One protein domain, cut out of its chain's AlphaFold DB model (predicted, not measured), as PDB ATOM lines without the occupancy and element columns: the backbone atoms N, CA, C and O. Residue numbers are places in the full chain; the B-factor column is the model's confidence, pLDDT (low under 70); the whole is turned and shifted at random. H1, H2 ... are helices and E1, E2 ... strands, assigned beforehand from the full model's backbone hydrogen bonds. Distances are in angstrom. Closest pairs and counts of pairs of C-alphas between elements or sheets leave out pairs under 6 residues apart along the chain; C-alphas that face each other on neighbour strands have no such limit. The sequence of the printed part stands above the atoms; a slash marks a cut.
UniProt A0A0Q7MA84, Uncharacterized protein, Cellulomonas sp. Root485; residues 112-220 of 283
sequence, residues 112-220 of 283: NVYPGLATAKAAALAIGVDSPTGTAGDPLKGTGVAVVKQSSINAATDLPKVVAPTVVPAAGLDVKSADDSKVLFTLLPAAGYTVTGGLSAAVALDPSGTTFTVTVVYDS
ATOM      1  N   ASN A 112     242.740 198.920 162.409       90.38
ATOM      2  CA  ASN A 112     244.154 198.855 162.067       90.38
ATOM      3  C   ASN A 112     244.568 200.137 161.344       90.38
ATOM      4  O   ASN A 112     243.918 200.559 160.390       90.38
ATOM      5  N   VAL A 113     245.655 200.751 161.807       92.38
ATOM      6  CA  VAL A 113     246.209 201.982 161.236       92.38
ATOM      7  C   VAL A 113     247.641 201.699 160.806       92.38
ATOM      8  O   VAL A 113     248.453 201.256 161.615       92.38
ATOM      9  N   TYR A 114     247.939 201.966 159.538       93.50
ATOM     10  CA  TYR A 114     249.238 201.738 158.912       93.50
ATOM     11  C   TYR A 114     249.799 203.083 158.432       93.50
ATOM     12  O   TYR A 114     249.506 203.488 157.305       93.50
ATOM     13  N   PRO A 115     250.522 203.825 159.290       95.56
ATOM     14  CA  PRO A 115     251.052 205.143 158.956       95.56
ATOM     15  C   PRO A 115     252.407 205.072 158.236       95.56
ATOM     16  O   PRO A 115     253.064 204.032 158.218       95.56
ATOM     17  N   GLY A 116     252.852 206.207 157.687       96.31
ATOM     18  CA  GLY A 116     254.218 206.375 157.170       96.31
ATOM     19  C   GLY A 116     254.520 205.587 155.892       96.31
ATOM     20  O   GLY A 116     255.678 205.287 155.602       96.31
ATOM     21  N   LEU A 117     253.496 205.228 155.121       96.44
ATOM     22  CA  LEU A 117     253.648 204.450 153.897       96.44
ATOM     23  C   LEU A 117     254.093 205.377 152.764       96.44
ATOM     24  O   LEU A 117     253.400 206.331 152.434       96.44
ATOM     25  N   ALA A 118     255.252 205.113 152.161       95.88
ATOM     26  CA  ALA A 118     255.769 205.934 151.059       95.88
ATOM     27  C   ALA A 118     255.408 205.384 149.666       95.88
ATOM     28  O   ALA A 118     255.479 206.103 148.676       95.88
ATOM     29  N   THR A 119     255.061 204.097 149.562       96.38
ATOM     30  CA  THR A 119     254.807 203.410 148.284       96.38
ATOM     31  C   THR A 119     253.764 202.304 148.441       96.38
ATOM     32  O   THR A 119     253.497 201.836 149.552       96.38
ATOM     33  N   ALA A 120     253.234 201.805 147.321       96.50
ATOM     34  CA  ALA A 120     252.387 200.611 147.307       96.50
ATOM     35  C   ALA A 120     253.101 199.369 147.875       96.50
ATOM     36  O   ALA A 120     252.494 198.576 148.593       96.50
ATOM     37  N   LYS A 121     254.412 199.224 147.625       95.50
ATOM     38  CA  LYS A 121     255.220 198.145 148.213       95.50
ATOM     39  C   LYS A 121     255.319 198.275 149.735       95.50
ATOM     40  O   LYS A 121     255.222 197.267 150.428       95.50
ATOM     41  N   ALA A 122     255.476 199.492 150.260       95.56
ATOM     42  CA  ALA A 122     255.474 199.726 151.704       95.56
ATOM     43  C   ALA A 122     254.118 199.357 152.331       95.56
ATOM     44  O   ALA A 122     254.090 198.698 153.368       95.56
ATOM     45  N   ALA A 123     253.006 199.700 151.670       95.75
ATOM     46  CA  ALA A 123     251.673 199.277 152.100       95.75
ATOM     47  C   ALA A 123     251.541 197.746 152.118       95.75
ATOM     48  O   ALA A 123     251.091 197.184 153.112       95.75
ATOM     49  N   ALA A 124     251.993 197.064 151.063       95.62
ATOM     50  CA  ALA A 124     251.975 195.606 151.000       95.62
ATOM     51  C   ALA A 124     252.822 194.957 152.107       95.62
ATOM     52  O   ALA A 124     252.379 193.992 152.715       95.62
ATOM     53  N   LEU A 125     254.004 195.498 152.418       93.12
ATOM     54  CA  LEU A 125     254.851 195.004 153.512       93.12
ATOM     55  C   LEU A 125     254.204 195.200 154.892       93.12
ATOM     56  O   LEU A 125     254.313 194.318 155.739       93.12
ATOM     57  N   ALA A 126     253.541 196.338 155.116       92.38
ATOM     58  CA  ALA A 126     252.937 196.672 156.404       92.38
ATOM     59  C   ALA A 126     251.610 195.935 156.660       92.38
ATOM     60  O   ALA A 126     251.356 195.477 157.772       92.38
ATOM     61  N   ILE A 127     250.759 195.829 155.638       92.19
ATOM     62  CA  ILE A 127     249.427 195.210 155.729       92.19
ATOM     63  C   ILE A 127     249.517 193.692 155.508       92.19
ATOM     64  O   ILE A 127     248.757 192.915 156.090       92.19
ATOM     65  N   GLY A 128     250.471 193.262 154.684       92.81
ATOM     66  CA  GLY A 128     250.559 191.915 154.143       92.81
ATOM     67  C   GLY A 128     249.662 191.714 152.922       92.81
ATOM     68  O   GLY A 128     248.812 192.545 152.584       92.81
ATOM     69  N   VAL A 129     249.872 190.593 152.238       95.00
ATOM     70  CA  VAL A 129     249.252 190.288 150.939       95.00
ATOM     71  C   VAL A 129     248.389 189.033 150.982       95.00
ATOM     72  O   VAL A 129     248.523 188.199 151.880       95.00
ATOM     73  N   ASP A 130     247.481 188.904 150.017       93.75
ATOM     74  CA  ASP A 130     246.590 187.747 149.871       93.75
ATOM     75  C   ASP A 130     247.348 186.464 149.488       93.75
ATOM     76  O   ASP A 130     247.081 185.391 150.033       93.75
ATOM     77  N   SER A 131     248.320 186.601 148.584       93.31
ATOM     78  CA  SER A 131     249.063 185.498 147.975       93.31
ATOM     79  C   SER A 131     250.569 185.806 147.959       93.31
ATOM     80  O   SER A 131     251.082 186.277 146.942       93.31
ATOM     81  N   PRO A 132     251.297 185.595 149.074       91.25
ATOM     82  CA  PRO A 132     252.730 185.876 149.129       91.25
ATOM     83  C   PRO A 132     253.528 184.901 148.255       91.25
ATOM     84  O   PRO A 132     253.182 183.729 148.125       91.25
ATOM     85  N   THR A 133     254.640 185.375 147.701       88.44
ATOM     86  CA  THR A 133     255.547 184.588 146.842       88.44
ATOM     87  C   THR A 133     256.465 183.654 147.638       88.44
ATOM     88  O   THR A 133     256.992 182.693 147.086       88.44
ATOM     89  N   GLY A 134     256.693 183.955 148.924       84.25
ATOM     90  CA  GLY A 134     257.647 183.250 149.786       84.25
ATOM     91  C   GLY A 134     259.116 183.650 149.588       84.25
ATOM     92  O   GLY A 134     259.989 183.058 150.218       84.25
ATOM     93  N   THR A 135     259.406 184.648 148.746       88.56
ATOM     94  CA  THR A 135     260.779 185.135 148.536       88.56
ATOM     95  C   THR A 135     261.217 186.035 149.694       88.56
ATOM     96  O   THR A 135     260.429 186.813 150.230       88.56
ATOM     97  N   ALA A 136     262.486 185.945 150.101       86.50
ATOM     98  CA  ALA A 136     263.016 186.781 151.175       86.50
ATOM     99  C   ALA A 136     262.909 188.276 150.818       86.50
ATOM    100  O   ALA A 136     263.400 188.710 149.779       86.50
ATOM    101  N   GLY A 137     262.284 189.060 151.700       82.56
ATOM    102  CA  GLY A 137     262.049 190.494 151.494       82.56
ATOM    103  C   GLY A 137     260.739 190.841 150.777       82.56
ATOM    104  O   GLY A 137     260.434 192.030 150.648       82.56
ATOM    105  N   ASP A 138     259.953 189.845 150.355       88.06
ATOM    106  CA  ASP A 138     258.597 190.071 149.856       88.06
ATOM    107  C   ASP A 138     257.582 190.206 151.003       88.06
ATOM    108  O   ASP A 138     257.803 189.691 152.106       88.06
ATOM    109  N   PRO A 139     256.454 190.898 150.756       89.62
ATOM    110  CA  PRO A 139     255.335 190.940 151.686       89.62
ATOM    111  C   PRO A 139     254.914 189.553 152.172       89.62
ATOM    112  O   PRO A 139     254.750 188.614 151.391       89.62
ATOM    113  N   LEU A 140     254.698 189.445 153.482       90.06
ATOM    114  CA  LEU A 140     254.160 188.239 154.100       90.06
ATOM    115  C   LEU A 140     252.646 188.153 153.886       90.06
ATOM    116  O   LEU A 140     251.988 189.133 153.536       90.06
ATOM    117  N   LYS A 141     252.078 186.973 154.150       89.38
ATOM    118  CA  LYS A 141     250.624 186.811 154.195       89.38
ATOM    119  C   LYS A 141     250.029 187.772 155.224       89.38
ATOM    120  O   LYS A 141     250.458 187.768 156.377       89.38
ATOM    121  N   GLY A 142     249.035 188.556 154.817       86.25
ATOM    122  CA  GLY A 142     248.333 189.450 155.733       86.25
ATOM    123  C   GLY A 142     247.534 188.683 156.787       86.25
ATOM    124  O   GLY A 142     247.006 187.598 156.531       86.25
ATOM    125  N   THR A 143     247.478 189.245 157.992       77.69
ATOM    126  CA  THR A 143     246.879 188.619 159.184       77.69
ATOM    127  C   THR A 143     245.689 189.398 159.754       77.69
ATOM    128  O   THR A 143     245.005 188.912 160.650       77.69
ATOM    129  N   GLY A 144     245.424 190.600 159.233       81.12
ATOM    130  CA  GLY A 144     244.274 191.425 159.605       81.12
ATOM    131  C   GLY A 144     243.007 191.109 158.803       81.12
ATOM    132  O   GLY A 144     242.931 190.123 158.074       81.12
ATOM    133  N   VAL A 145     242.013 191.994 158.914       87.62
ATOM    134  CA  VAL A 145     240.726 191.915 158.185       87.62
ATOM    135  C   VAL A 145     240.804 192.338 156.720       87.62
ATOM    136  O   VAL A 145     239.878 192.093 155.949       87.62
ATOM    137  N   ALA A 146     241.904 192.972 156.325       91.94
ATOM    138  CA  ALA A 146     242.182 193.336 154.948       91.94
ATOM    139  C   ALA A 146     243.625 192.992 154.593       91.94
ATOM    140  O   ALA A 146     244.502 192.944 155.457       91.94
ATOM    141  N   VAL A 147     243.851 192.763 153.305       94.38
ATOM    142  CA  VAL A 147     245.149 192.436 152.716       94.38
ATOM    143  C   VAL A 147     245.325 193.199 151.411       94.38
ATOM    144  O   VAL A 147     244.349 193.595 150.775       94.38
ATOM    145  N   VAL A 148     246.562 193.403 150.975       97.12
ATOM    146  CA  VAL A 148     246.839 193.954 149.645       97.12
ATOM    147  C   VAL A 148     246.819 192.826 148.610       97.12
ATOM    148  O   VAL A 148     247.423 191.776 148.819       97.12
ATOM    149  N   LYS A 149     246.155 193.028 147.468       97.25
ATOM    150  CA  LYS A 149     246.206 192.078 146.349       97.25
ATOM    151  C   LYS A 149     247.607 192.073 145.743       97.25
ATOM    152  O   LYS A 149     247.990 193.058 145.108       97.25
ATOM    153  N   GLN A 150     248.346 190.972 145.865       95.94
ATOM    154  CA  GLN A 150     249.744 190.864 145.427       95.94
ATOM    155  C   GLN A 150     249.936 191.313 143.971       95.94
ATOM    156  O   GLN A 150     250.859 192.058 143.656       95.94
ATOM    157  N   SER A 151     249.030 190.913 143.073       94.94
ATOM    158  CA  SER A 151     249.128 191.226 141.641       94.94
ATOM    159  C   SER A 151     248.802 192.682 141.280       94.94
ATOM    160  O   SER A 151     248.887 193.042 140.111       94.94
ATOM    161  N   SER A 152     248.337 193.492 142.236       96.88
ATOM    162  CA  SER A 152     247.945 194.895 142.013       96.88
ATOM    163  C   SER A 152     249.029 195.895 142.410       96.88
ATOM    164  O   SER A 152     248.864 197.089 142.171       96.88
ATOM    165  N   ILE A 153     250.104 195.424 143.050       96.44
ATOM    166  CA  ILE A 153     251.134 196.286 143.623       96.44
ATOM    167  C   ILE A 153     251.908 196.952 142.487       96.44
ATOM    168  O   ILE A 153     252.678 196.317 141.768       96.44
ATOM    169  N   ASN A 154     251.710 198.255 142.346       95.50
ATOM    170  CA  ASN A 154     252.417 199.071 141.381       95.50
ATOM    171  C   ASN A 154     253.825 199.406 141.893       95.50
ATOM    172  O   ASN A 154     254.021 199.684 143.076       95.50
ATOM    173  N   ALA A 155     254.813 199.410 140.999       91.69
ATOM    174  CA  ALA A 155     256.187 199.783 141.331       91.69
ATOM    175  C   ALA A 155     256.413 201.308 141.385       91.69
ATOM    176  O   ALA A 155     257.492 201.749 141.781       91.69
ATOM    177  N   ALA A 156     255.429 202.112 140.970       88.44
ATOM    178  CA  ALA A 156     255.512 203.565 141.002       88.44
ATOM    179  C   ALA A 156     255.619 204.116 142.434       88.44
ATOM    180  O   ALA A 156     255.119 203.537 143.400       88.44
ATOM    181  N   THR A 157     256.246 205.285 142.549       89.62
ATOM    182  CA  THR A 157     256.406 206.041 143.800       89.62
ATOM    183  C   THR A 157     255.344 207.129 143.967       89.62
ATOM    184  O   THR A 157     255.497 208.016 144.802       89.62
ATOM    185  N   ASP A 158     254.301 207.099 143.138       94.06
ATOM    186  CA  ASP A 158     253.185 208.036 143.206       94.06
ATOM    187  C   ASP A 158     252.470 207.885 144.563       94.06
ATOM    188  O   ASP A 158     252.234 206.767 145.033       94.06
ATOM    189  N   LEU A 159     252.100 209.004 145.194       95.44
ATOM    190  CA  LEU A 159     251.260 208.983 146.391       95.44
ATOM    191  C   LEU A 159     249.787 208.766 146.018       95.44
ATOM    192  O   LEU A 159     249.337 209.214 144.954       95.44
ATOM    193  N   PRO A 160     249.014 208.098 146.890       96.88
ATOM    194  CA  PRO A 160     247.611 207.870 146.629       96.88
ATOM    195  C   PRO A 160     246.798 209.156 146.760       96.88
ATOM    196  O   PRO A 160     247.124 210.065 147.526       96.88
ATOM    197  N   LYS A 161     245.668 209.190 146.062       96.25
ATOM    198  CA  LYS A 161     244.600 210.138 146.356       96.25
ATOM    199  C   LYS A 161     244.068 209.893 147.770       96.25
ATOM    200  O   LYS A 161     243.979 208.751 148.219       96.25
ATOM    201  N   VAL A 162     243.663 210.961 148.457       96.94
ATOM    202  CA  VAL A 162     242.933 210.840 149.726       96.94
ATOM    203  C   VAL A 162     241.604 210.128 149.475       96.94
ATOM    204  O   VAL A 162     240.836 210.511 148.591       96.94
ATOM    205  N   VAL A 163     241.325 209.107 150.279       96.88
ATOM    206  CA  VAL A 163     240.094 208.316 150.223       96.88
ATOM    207  C   VAL A 163     239.387 208.455 151.564       96.88
ATOM    208  O   VAL A 163     239.902 208.022 152.595       96.88
ATOM    209  N   ALA A 164     238.200 209.064 151.554       97.06
ATOM    210  CA  ALA A 164     237.331 209.091 152.725       97.06
ATOM    211  C   ALA A 164     236.915 207.659 153.119       97.06
ATOM    212  O   ALA A 164     236.884 206.787 152.246       97.06
ATOM    213  N   PRO A 165     236.563 207.401 154.393       96.25
ATOM    214  CA  PRO A 165     236.136 206.077 154.835       96.25
ATOM    215  C   PRO A 165     235.059 205.484 153.920       96.25
ATOM    216  O   PRO A 165     233.943 205.993 153.846       96.25
ATOM    217  N   THR A 166     235.415 204.414 153.214       95.81
ATOM    218  CA  THR A 166     234.580 203.771 152.195       95.81
ATOM    219  C   THR A 166     234.532 202.273 152.453       95.81
ATOM    220  O   THR A 166     235.529 201.681 152.867       95.81
ATOM    221  N   VAL A 167     233.372 201.651 152.227       95.06
ATOM    222  CA  VAL A 167     233.214 200.193 152.340       95.06
ATOM    223  C   VAL A 167     234.152 199.501 151.352       95.06
ATOM    224  O   VAL A 167     234.198 199.871 150.180       95.06
ATOM    225  N   VAL A 168     234.882 198.490 151.816       94.88
ATOM    226  CA  VAL A 168     235.733 197.666 150.953       94.88
ATOM    227  C   VAL A 168     234.849 196.596 150.307       94.88
ATOM    228  O   VAL A 168     234.337 195.728 151.019       94.88
ATOM    229  N   PRO A 169     234.622 196.631 148.983       92.19
ATOM    230  CA  PRO A 169     233.797 195.627 148.325       92.19
ATOM    231  C   PRO A 169     234.541 194.289 148.246       92.19
ATOM    232  O   PRO A 169     235.769 194.239 148.310       92.19
ATOM    233  N   ALA A 170     233.809 193.196 148.017       89.00
ATOM    234  CA  ALA A 170     234.397 191.859 147.877       89.00
ATOM    235  C   ALA A 170     235.444 191.767 146.749       89.00
ATOM    236  O   ALA A 170     236.414 191.022 146.861       89.00
ATOM    237  N   ALA A 171     235.272 192.551 145.679       90.94
ATOM    238  CA  ALA A 171     236.232 192.643 144.577       90.94
ATOM    239  C   ALA A 171     237.503 193.448 144.923       90.94
ATOM    240  O   ALA A 171     238.493 193.364 144.197       90.94
ATOM    241  N   GLY A 172     237.476 194.201 146.024       94.94
ATOM    242  CA  GLY A 172     238.550 195.067 146.488       94.94
ATOM    243  C   GLY A 172     238.337 196.553 146.224       94.94
ATOM    244  O   GLY A 172     237.618 196.958 145.312       94.94
ATOM    245  N   LEU A 173     238.976 197.373 147.053       97.06
ATOM    246  CA  LEU A 173     239.046 198.820 146.916       97.06
ATOM    247  C   LEU A 173     240.366 199.200 146.241       97.06
ATOM    248  O   LEU A 173     241.437 199.012 146.821       97.06
ATOM    249  N   ASP A 174     240.286 199.765 145.042       98.00
ATOM    250  CA  ASP A 174     241.457 200.305 144.356       98.00
ATOM    251  C   ASP A 174     241.909 201.611 145.008       98.00
ATOM    252  O   ASP A 174     241.178 202.603 145.038       98.00
ATOM    253  N   VAL A 175     243.151 201.624 145.479       97.81
ATOM    254  CA  VAL A 175     243.846 202.829 145.917       97.81
ATOM    255  C   VAL A 175     244.621 203.375 144.725       97.81
ATOM    256  O   VAL A 175     245.571 202.756 144.239       97.81
ATOM    257  N   LYS A 176     244.178 204.527 144.220       97.81
ATOM    258  CA  LYS A 176     244.683 205.138 142.986       97.81
ATOM    259  C   LYS A 176     245.623 206.304 143.258       97.81
ATOM    260  O   LYS A 176     245.587 206.891 144.339       97.81
ATOM    261  N   SER A 177     246.439 206.645 142.265       96.81
ATOM    262  CA  SER A 177     247.233 207.878 142.241       96.81
ATOM    263  C   SER A 177     246.343 209.123 142.340       96.81
ATOM    264  O   SER A 177     245.141 209.067 142.083       96.81
ATOM    265  N   ALA A 178     246.929 210.265 142.711       93.62
ATOM    266  CA  ALA A 178     246.204 211.528 142.896       93.62
ATOM    267  C   ALA A 178     245.364 211.976 141.677       93.62
ATOM    268  O   ALA A 178     244.325 212.610 141.848       93.62
ATOM    269  N   ASP A 179     245.805 211.630 140.468       92.94
ATOM    270  CA  ASP A 179     245.173 211.929 139.176       92.94
ATOM    271  C   ASP A 179     244.241 210.811 138.665       92.94
ATOM    272  O   ASP A 179     243.762 210.876 137.536       92.94
ATOM    273  N   ASP A 180     244.009 209.771 139.473       93.88
ATOM    274  CA  ASP A 180     243.223 208.578 139.140       93.88
ATOM    275  C   ASP A 180     243.738 207.775 137.917       93.88
ATOM    276  O   ASP A 180     243.055 206.857 137.452       93.88
ATOM    277  N   SER A 181     244.948 208.062 137.411       93.94
ATOM    278  CA  SER A 181     245.487 207.439 136.190       93.94
ATOM    279  C   SER A 181     246.008 206.015 136.396       93.94
ATOM    280  O   SER A 181     246.062 205.232 135.444       93.94
ATOM    281  N   LYS A 182     246.381 205.653 137.629       94.94
ATOM    282  CA  LYS A 182     246.947 204.342 137.971       94.94
ATOM    283  C   LYS A 182     246.339 203.801 139.255       94.94
ATOM    284  O   LYS A 182     246.171 204.528 140.232       94.94
ATOM    285  N   VAL A 183     246.102 202.492 139.290       97.56
ATOM    286  CA  VAL A 183     245.929 201.760 140.551       97.56
ATOM    287  C   VAL A 183     247.319 201.522 141.135       97.56
ATOM    288  O   VAL A 183     248.194 200.972 140.459       97.56
ATOM    289  N   LEU A 184     247.533 201.980 142.366       97.81
ATOM    290  CA  LEU A 184     248.777 201.776 143.106       97.81
ATOM    291  C   LEU A 184     248.760 200.422 143.808       97.81
ATOM    292  O   LEU A 184     249.755 199.708 143.797       97.81
ATOM    293  N   PHE A 185     247.626 200.077 144.410       98.31
ATOM    294  CA  PHE A 185     247.336 198.758 144.956       98.31
ATOM    295  C   PHE A 185     245.829 198.613 145.186       98.31
ATOM    296  O   PHE A 185     245.109 199.602 145.309       98.31
ATOM    297  N   THR A 186     245.355 197.379 145.292       98.38
ATOM    298  CA  THR A 186     243.972 197.046 145.636       98.38
ATOM    299  C   THR A 186     243.942 196.446 147.041       98.38
ATOM    300  O   THR A 186     244.624 195.454 147.309       98.38
ATOM    301  N   LEU A 187     243.141 197.023 147.939       97.56
ATOM    302  CA  LEU A 187     242.831 196.440 149.245       97.56
ATOM    303  C   LEU A 187     241.701 195.428 149.094       97.56
ATOM    304  O   LEU A 187     240.609 195.781 148.661       97.56
ATOM    305  N   LEU A 188     241.948 194.186 149.479       96.06
ATOM    306  CA  LEU A 188     240.955 193.122 149.512       96.06
ATOM    307  C   LEU A 188     240.521 192.848 150.950       96.06
ATOM    308  O   LEU A 188     241.345 192.942 151.864       96.06
ATOM    309  N   PRO A 189     239.267 192.426 151.167       93.00
ATOM    310  CA  PRO A 189     238.928 191.728 152.393       93.00
ATOM    311  C   PRO A 189     239.799 190.479 152.553       93.00
ATOM    312  O   PRO A 189     240.095 189.781 151.580       93.00
ATOM    313  N   ALA A 190     240.210 190.181 153.783       89.00
ATOM    314  CA  ALA A 190     240.951 188.961 154.059       89.00
ATOM    315  C   ALA A 190     240.081 187.713 153.825       89.00
ATOM    316  O   ALA A 190     238.847 187.757 153.877       89.00
ATOM    317  N   ALA A 191     240.733 186.574 153.582       84.31
ATOM    318  CA  ALA A 191     240.050 185.313 153.305       84.31
ATOM    319  C   ALA A 191     239.031 184.947 154.403       84.31
ATOM    320  O   ALA A 191     239.285 185.115 155.593       84.31
ATOM    321  N   GLY A 192     237.878 184.410 153.993       82.19
ATOM    322  CA  GLY A 192     236.785 184.053 154.903       82.19
ATOM    323  C   GLY A 192     235.820 185.199 155.225       82.19
ATOM    324  O   GLY A 192     234.805 184.958 155.881       82.19
ATOM    325  N   TYR A 193     236.082 186.416 154.733       86.06
ATOM    326  CA  TYR A 193     235.100 187.495 154.750       86.06
ATOM    327  C   TYR A 193     233.964 187.186 153.768       86.06
ATOM    328  O   TYR A 193     234.181 187.091 152.563       86.06
ATOM    329  N   THR A 194     232.761 186.971 154.295       81.25
ATOM    330  CA  THR A 194     231.581 186.530 153.522       81.25
ATOM    331  C   THR A 194     230.362 187.431 153.711       81.25
ATOM    332  O   THR A 194     229.346 187.241 153.047       81.25
ATOM    333  N   VAL A 195     230.463 188.411 154.608       77.44
ATOM    334  CA  VAL A 195     229.424 189.405 154.899       77.44
ATOM    335  C   VAL A 195     229.734 190.715 154.151       77.44
ATOM    336  O   VAL A 195     230.773 190.820 153.498       77.44
ATOM    337  N   THR A 196     228.816 191.685 154.160       82.06
ATOM    338  CA  THR A 196     228.961 192.952 153.427       82.06
ATOM    339  C   THR A 196     228.585 194.170 154.270       82.06
ATOM    340  O   THR A 196     227.480 194.249 154.808       82.06
ATOM    341  N   GLY A 197     229.471 195.172 154.286       86.50
ATOM    342  CA  GLY A 197     229.201 196.518 154.815       86.50
ATOM    343  C   GLY A 197     229.965 196.883 156.090       86.50
ATOM    344  O   GLY A 197     230.133 198.068 156.376       86.50
ATOM    345  N   GLY A 198     230.480 195.899 156.828       91.69
ATOM    346  CA  GLY A 198     231.231 196.135 158.063       91.69
ATOM    347  C   GLY A 198     232.703 196.465 157.861       91.69
ATOM    348  O   GLY A 198     233.275 197.144 158.711       91.69
ATOM    349  N   LEU A 199     233.312 196.054 156.744       94.50
ATOM    350  CA  LEU A 199     234.694 196.397 156.414       94.50
ATOM    351  C   LEU A 199     234.775 197.713 155.631       94.50
ATOM    352  O   LEU A 199     234.184 197.861 154.562       94.50
ATOM    353  N   SER A 200     235.564 198.657 156.133       96.44
ATOM    354  CA  SER A 200     235.821 199.948 155.498       96.44
ATOM    355  C   SER A 200     237.297 200.316 155.552       96.44
ATOM    356  O   SER A 200     238.022 199.882 156.449       96.44
ATOM    357  N   ALA A 201     237.740 201.122 154.594       97.50
ATOM    358  CA  ALA A 201     239.090 201.650 154.554       97.50
ATOM    359  C   ALA A 201     239.093 203.144 154.221       97.50
ATOM    360  O   ALA A 201     238.201 203.651 153.539       97.50
ATOM    361  N   ALA A 202     240.112 203.842 154.709       98.12
ATOM    362  CA  ALA A 202     240.398 205.233 154.402       98.12
ATOM    363  C   ALA A 202     241.887 205.394 154.094       98.12
ATOM    364  O   ALA A 202     242.724 204.674 154.644       98.12
ATOM    365  N   VAL A 203     242.205 206.366 153.244       98.00
ATOM    366  CA  VAL A 203     243.580 206.744 152.908       98.00
ATOM    367  C   VAL A 203     243.739 208.230 153.164       98.00
ATOM    368  O   VAL A 203     243.003 209.037 152.601       98.00
ATOM    369  N   ALA A 204     244.703 208.593 154.000       97.88
ATOM    370  CA  ALA A 204     245.041 209.980 154.292       97.88
ATOM    371  C   ALA A 204     246.497 210.251 153.913       97.88
ATOM    372  O   ALA A 204     247.349 209.385 154.095       97.88
ATOM    373  N   LEU A 205     246.785 211.449 153.410       97.00
ATOM    374  CA  LEU A 205     248.161 211.911 153.240       97.00
ATOM    375  C   LEU A 205     248.660 212.509 154.553       97.00
ATOM    376  O   LEU A 205     247.912 213.190 155.255       97.00
ATOM    377  N   ASP A 206     249.923 212.256 154.868       94.12
ATOM    378  CA  ASP A 206     250.606 212.974 155.937       94.12
ATOM    379  C   ASP A 206     250.730 214.470 155.569       94.12
ATOM    380  O   ASP A 206     250.902 214.777 154.383       94.12
ATOM    381  N   PRO A 207     250.683 215.419 156.527       91.44
ATOM    382  CA  PRO A 207     250.794 216.848 156.231       91.44
ATOM    383  C   PRO A 207     252.072 217.249 155.483       91.44
ATOM    384  O   PRO A 207     252.068 218.265 154.792       91.44
ATOM    385  N   SER A 208     253.152 216.463 155.584       90.88
ATOM    386  CA  SER A 208     254.375 216.689 154.803       90.88
ATOM    387  C   SER A 208     254.228 216.366 153.311       90.88
ATOM    388  O   SER A 208     255.085 216.754 152.522       90.88
ATOM    389  N   GLY A 209     253.182 215.634 152.912       88.44
ATOM    390  CA  GLY A 209     252.967 215.201 151.532       88.44
ATOM    391  C   GLY A 209     254.004 214.194 151.031       88.44
ATOM    392  O   GLY A 209     254.223 214.109 149.828       88.44
ATOM    393  N   THR A 210     254.669 213.460 151.932       94.06
ATOM    394  CA  THR A 210     255.710 212.468 151.585       94.06
ATOM    395  C   THR A 210     255.286 211.023 151.823       94.06
ATOM    396  O   THR A 210     255.851 210.101 151.240       94.06
ATOM    397  N   THR A 211     254.290 210.818 152.682       97.06
ATOM    398  CA  THR A 211     253.768 209.500 153.035       97.06
ATOM    399  C   THR A 211     252.251 209.542 153.150       97.06
ATOM    400  O   THR A 211     251.627 210.608 153.160       97.06
ATOM    401  N   PHE A 212     251.646 208.365 153.233       97.75
ATOM    402  CA  PHE A 212     250.228 208.184 153.472       97.75
ATOM    403  C   PHE A 212     249.982 207.201 154.615       97.75
ATOM    404  O   PHE A 212     250.857 206.441 155.032       97.75
ATOM    405  N   THR A 213     248.757 207.229 155.124       97.88
ATOM    406  CA  THR A 213     248.241 206.315 156.135       97.88
ATOM    407  C   THR A 213     247.058 205.562 155.556       97.88
ATOM    408  O   THR A 213     246.146 206.180 155.003       97.88
ATOM    409  N   VAL A 214     247.056 204.240 155.706       97.50
ATOM    410  CA  VAL A 214     245.874 203.408 155.451       97.50
ATOM    411  C   VAL A 214     245.234 203.074 156.789       97.50
ATOM    412  O   VAL A 214     245.887 202.518 157.669       97.50
ATOM    413  N   THR A 215     243.951 203.378 156.931       96.44
ATOM    414  CA  THR A 215     243.154 202.971 158.091       96.44
ATOM    415  C   THR A 215     242.119 201.967 157.629       96.44
ATOM    416  O   THR A 215     241.314 202.282 156.758       96.44
ATOM    417  N   VAL A 216     242.121 200.777 158.217       94.62
ATOM    418  CA  VAL A 216     241.138 199.723 157.966       94.62
ATOM    419  C   VAL A 216     240.312 199.528 159.229       94.62
ATOM    420  O   VAL A 216     240.863 199.366 160.317       94.62
ATOM    421  N   VAL A 217     238.990 199.546 159.089       94.56
ATOM    422  CA  VAL A 217     238.050 199.343 160.193       94.56
ATOM    423  C   VAL A 217     237.057 198.265 159.814       94.56
ATOM    424  O   VAL A 217     236.349 198.395 158.816       94.56
ATOM    425  N   TYR A 218     236.963 197.249 160.660       93.88
ATOM    426  CA  TYR A 218     235.843 196.330 160.675       93.88
ATOM    427  C   TYR A 218     234.895 196.675 161.820       93.88
ATOM    428  O   TYR A 218     235.320 196.742 162.970       93.88
ATOM    429  N   ASP A 219     233.608 196.841 161.530       94.06
ATOM    430  CA  ASP A 219     232.551 196.979 162.530       94.06
ATOM    431  C   ASP A 219     231.402 196.016 162.210       94.06
ATOM    432  O   ASP A 219     230.589 196.267 161.320       94.06
ATOM    433  N   SER A 220     231.299 194.937 162.992       93.06
ATOM    434  CA  SER A 220     230.242 193.921 162.845       93.06
ATOM    435  C   SER A 220     228.814 194.472 162.918       93.06
ATOM    436  O   SER A 220     227.904 193.845 162.390       93.06
TER     437      SER A 220
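Overview. This is residues 112 to 220 of the 283 residues of an uncharacterized protein of Cellulomonas sp. Root485 (UniProt A0A0Q7MA84). Two antiparallel sheets stand face to face as a sandwich, E1 E7 E6 E3 and the smaller E2 E5 E4, with the short helix H1 packed on both at the side where E1 and E2 lie. The strands of the two sheets run at only 19 degrees to each other. The printed part has 109 residues, in order E1 H1 E2 E3 E4 E5 E6 E7, mostly strand, with 48 residues in named elements, under half. It is compact, with a radius of gyration of the C-alphas of 12.8 A and spans of 36 by 34 by 23 A.

Along the chain. E1, residues 112 to 117, begins at C-alpha 112 (244.154, 198.855, 162.067) and is 13.7 A long. H1 is residues 120 to 127, 10.4 A. E2 is residues 146 to 148, E3 163 to 167 and E4 173 to 176. E5, residues 183 to 189, measures 17.0 A; E6, 199 to 205, 20.8 A. E7, residues 212 to 219, measures 22.8 A and ends at C-alpha 219 (232.551, 196.979, 162.530).

Arrangement. E1 is antiparallel to E7, with N 114 and O 214 2.8 A apart. E6 and E7 form a hairpin, with N 202 and O 215 2.8 A apart; E3 is the antiparallel neighbour of E6, with N 201 and O 166 2.9 A apart. E5 pairs with E2, N 147 to O 188 2.9 A, and forms a hairpin with E4, N 187 to O 173 2.8 A. H1 is on both sheets, at heights of 9.1 A and 7.4 A; the C-alphas of Ala 124 and Val 148 are its closest to E2, 5.6 A. Every O i to N i+4 pair in H1 is within hydrogen-bond range. E1 and E5 are apart.

Size, cuts and confidence. The C-alphas farthest apart, of Thr 194 and Ser 208, are 37.8 A apart. The printed part has no cut. The links H1 to E2 and E2 to E3 are long. No printed residue has pLDDT under 70.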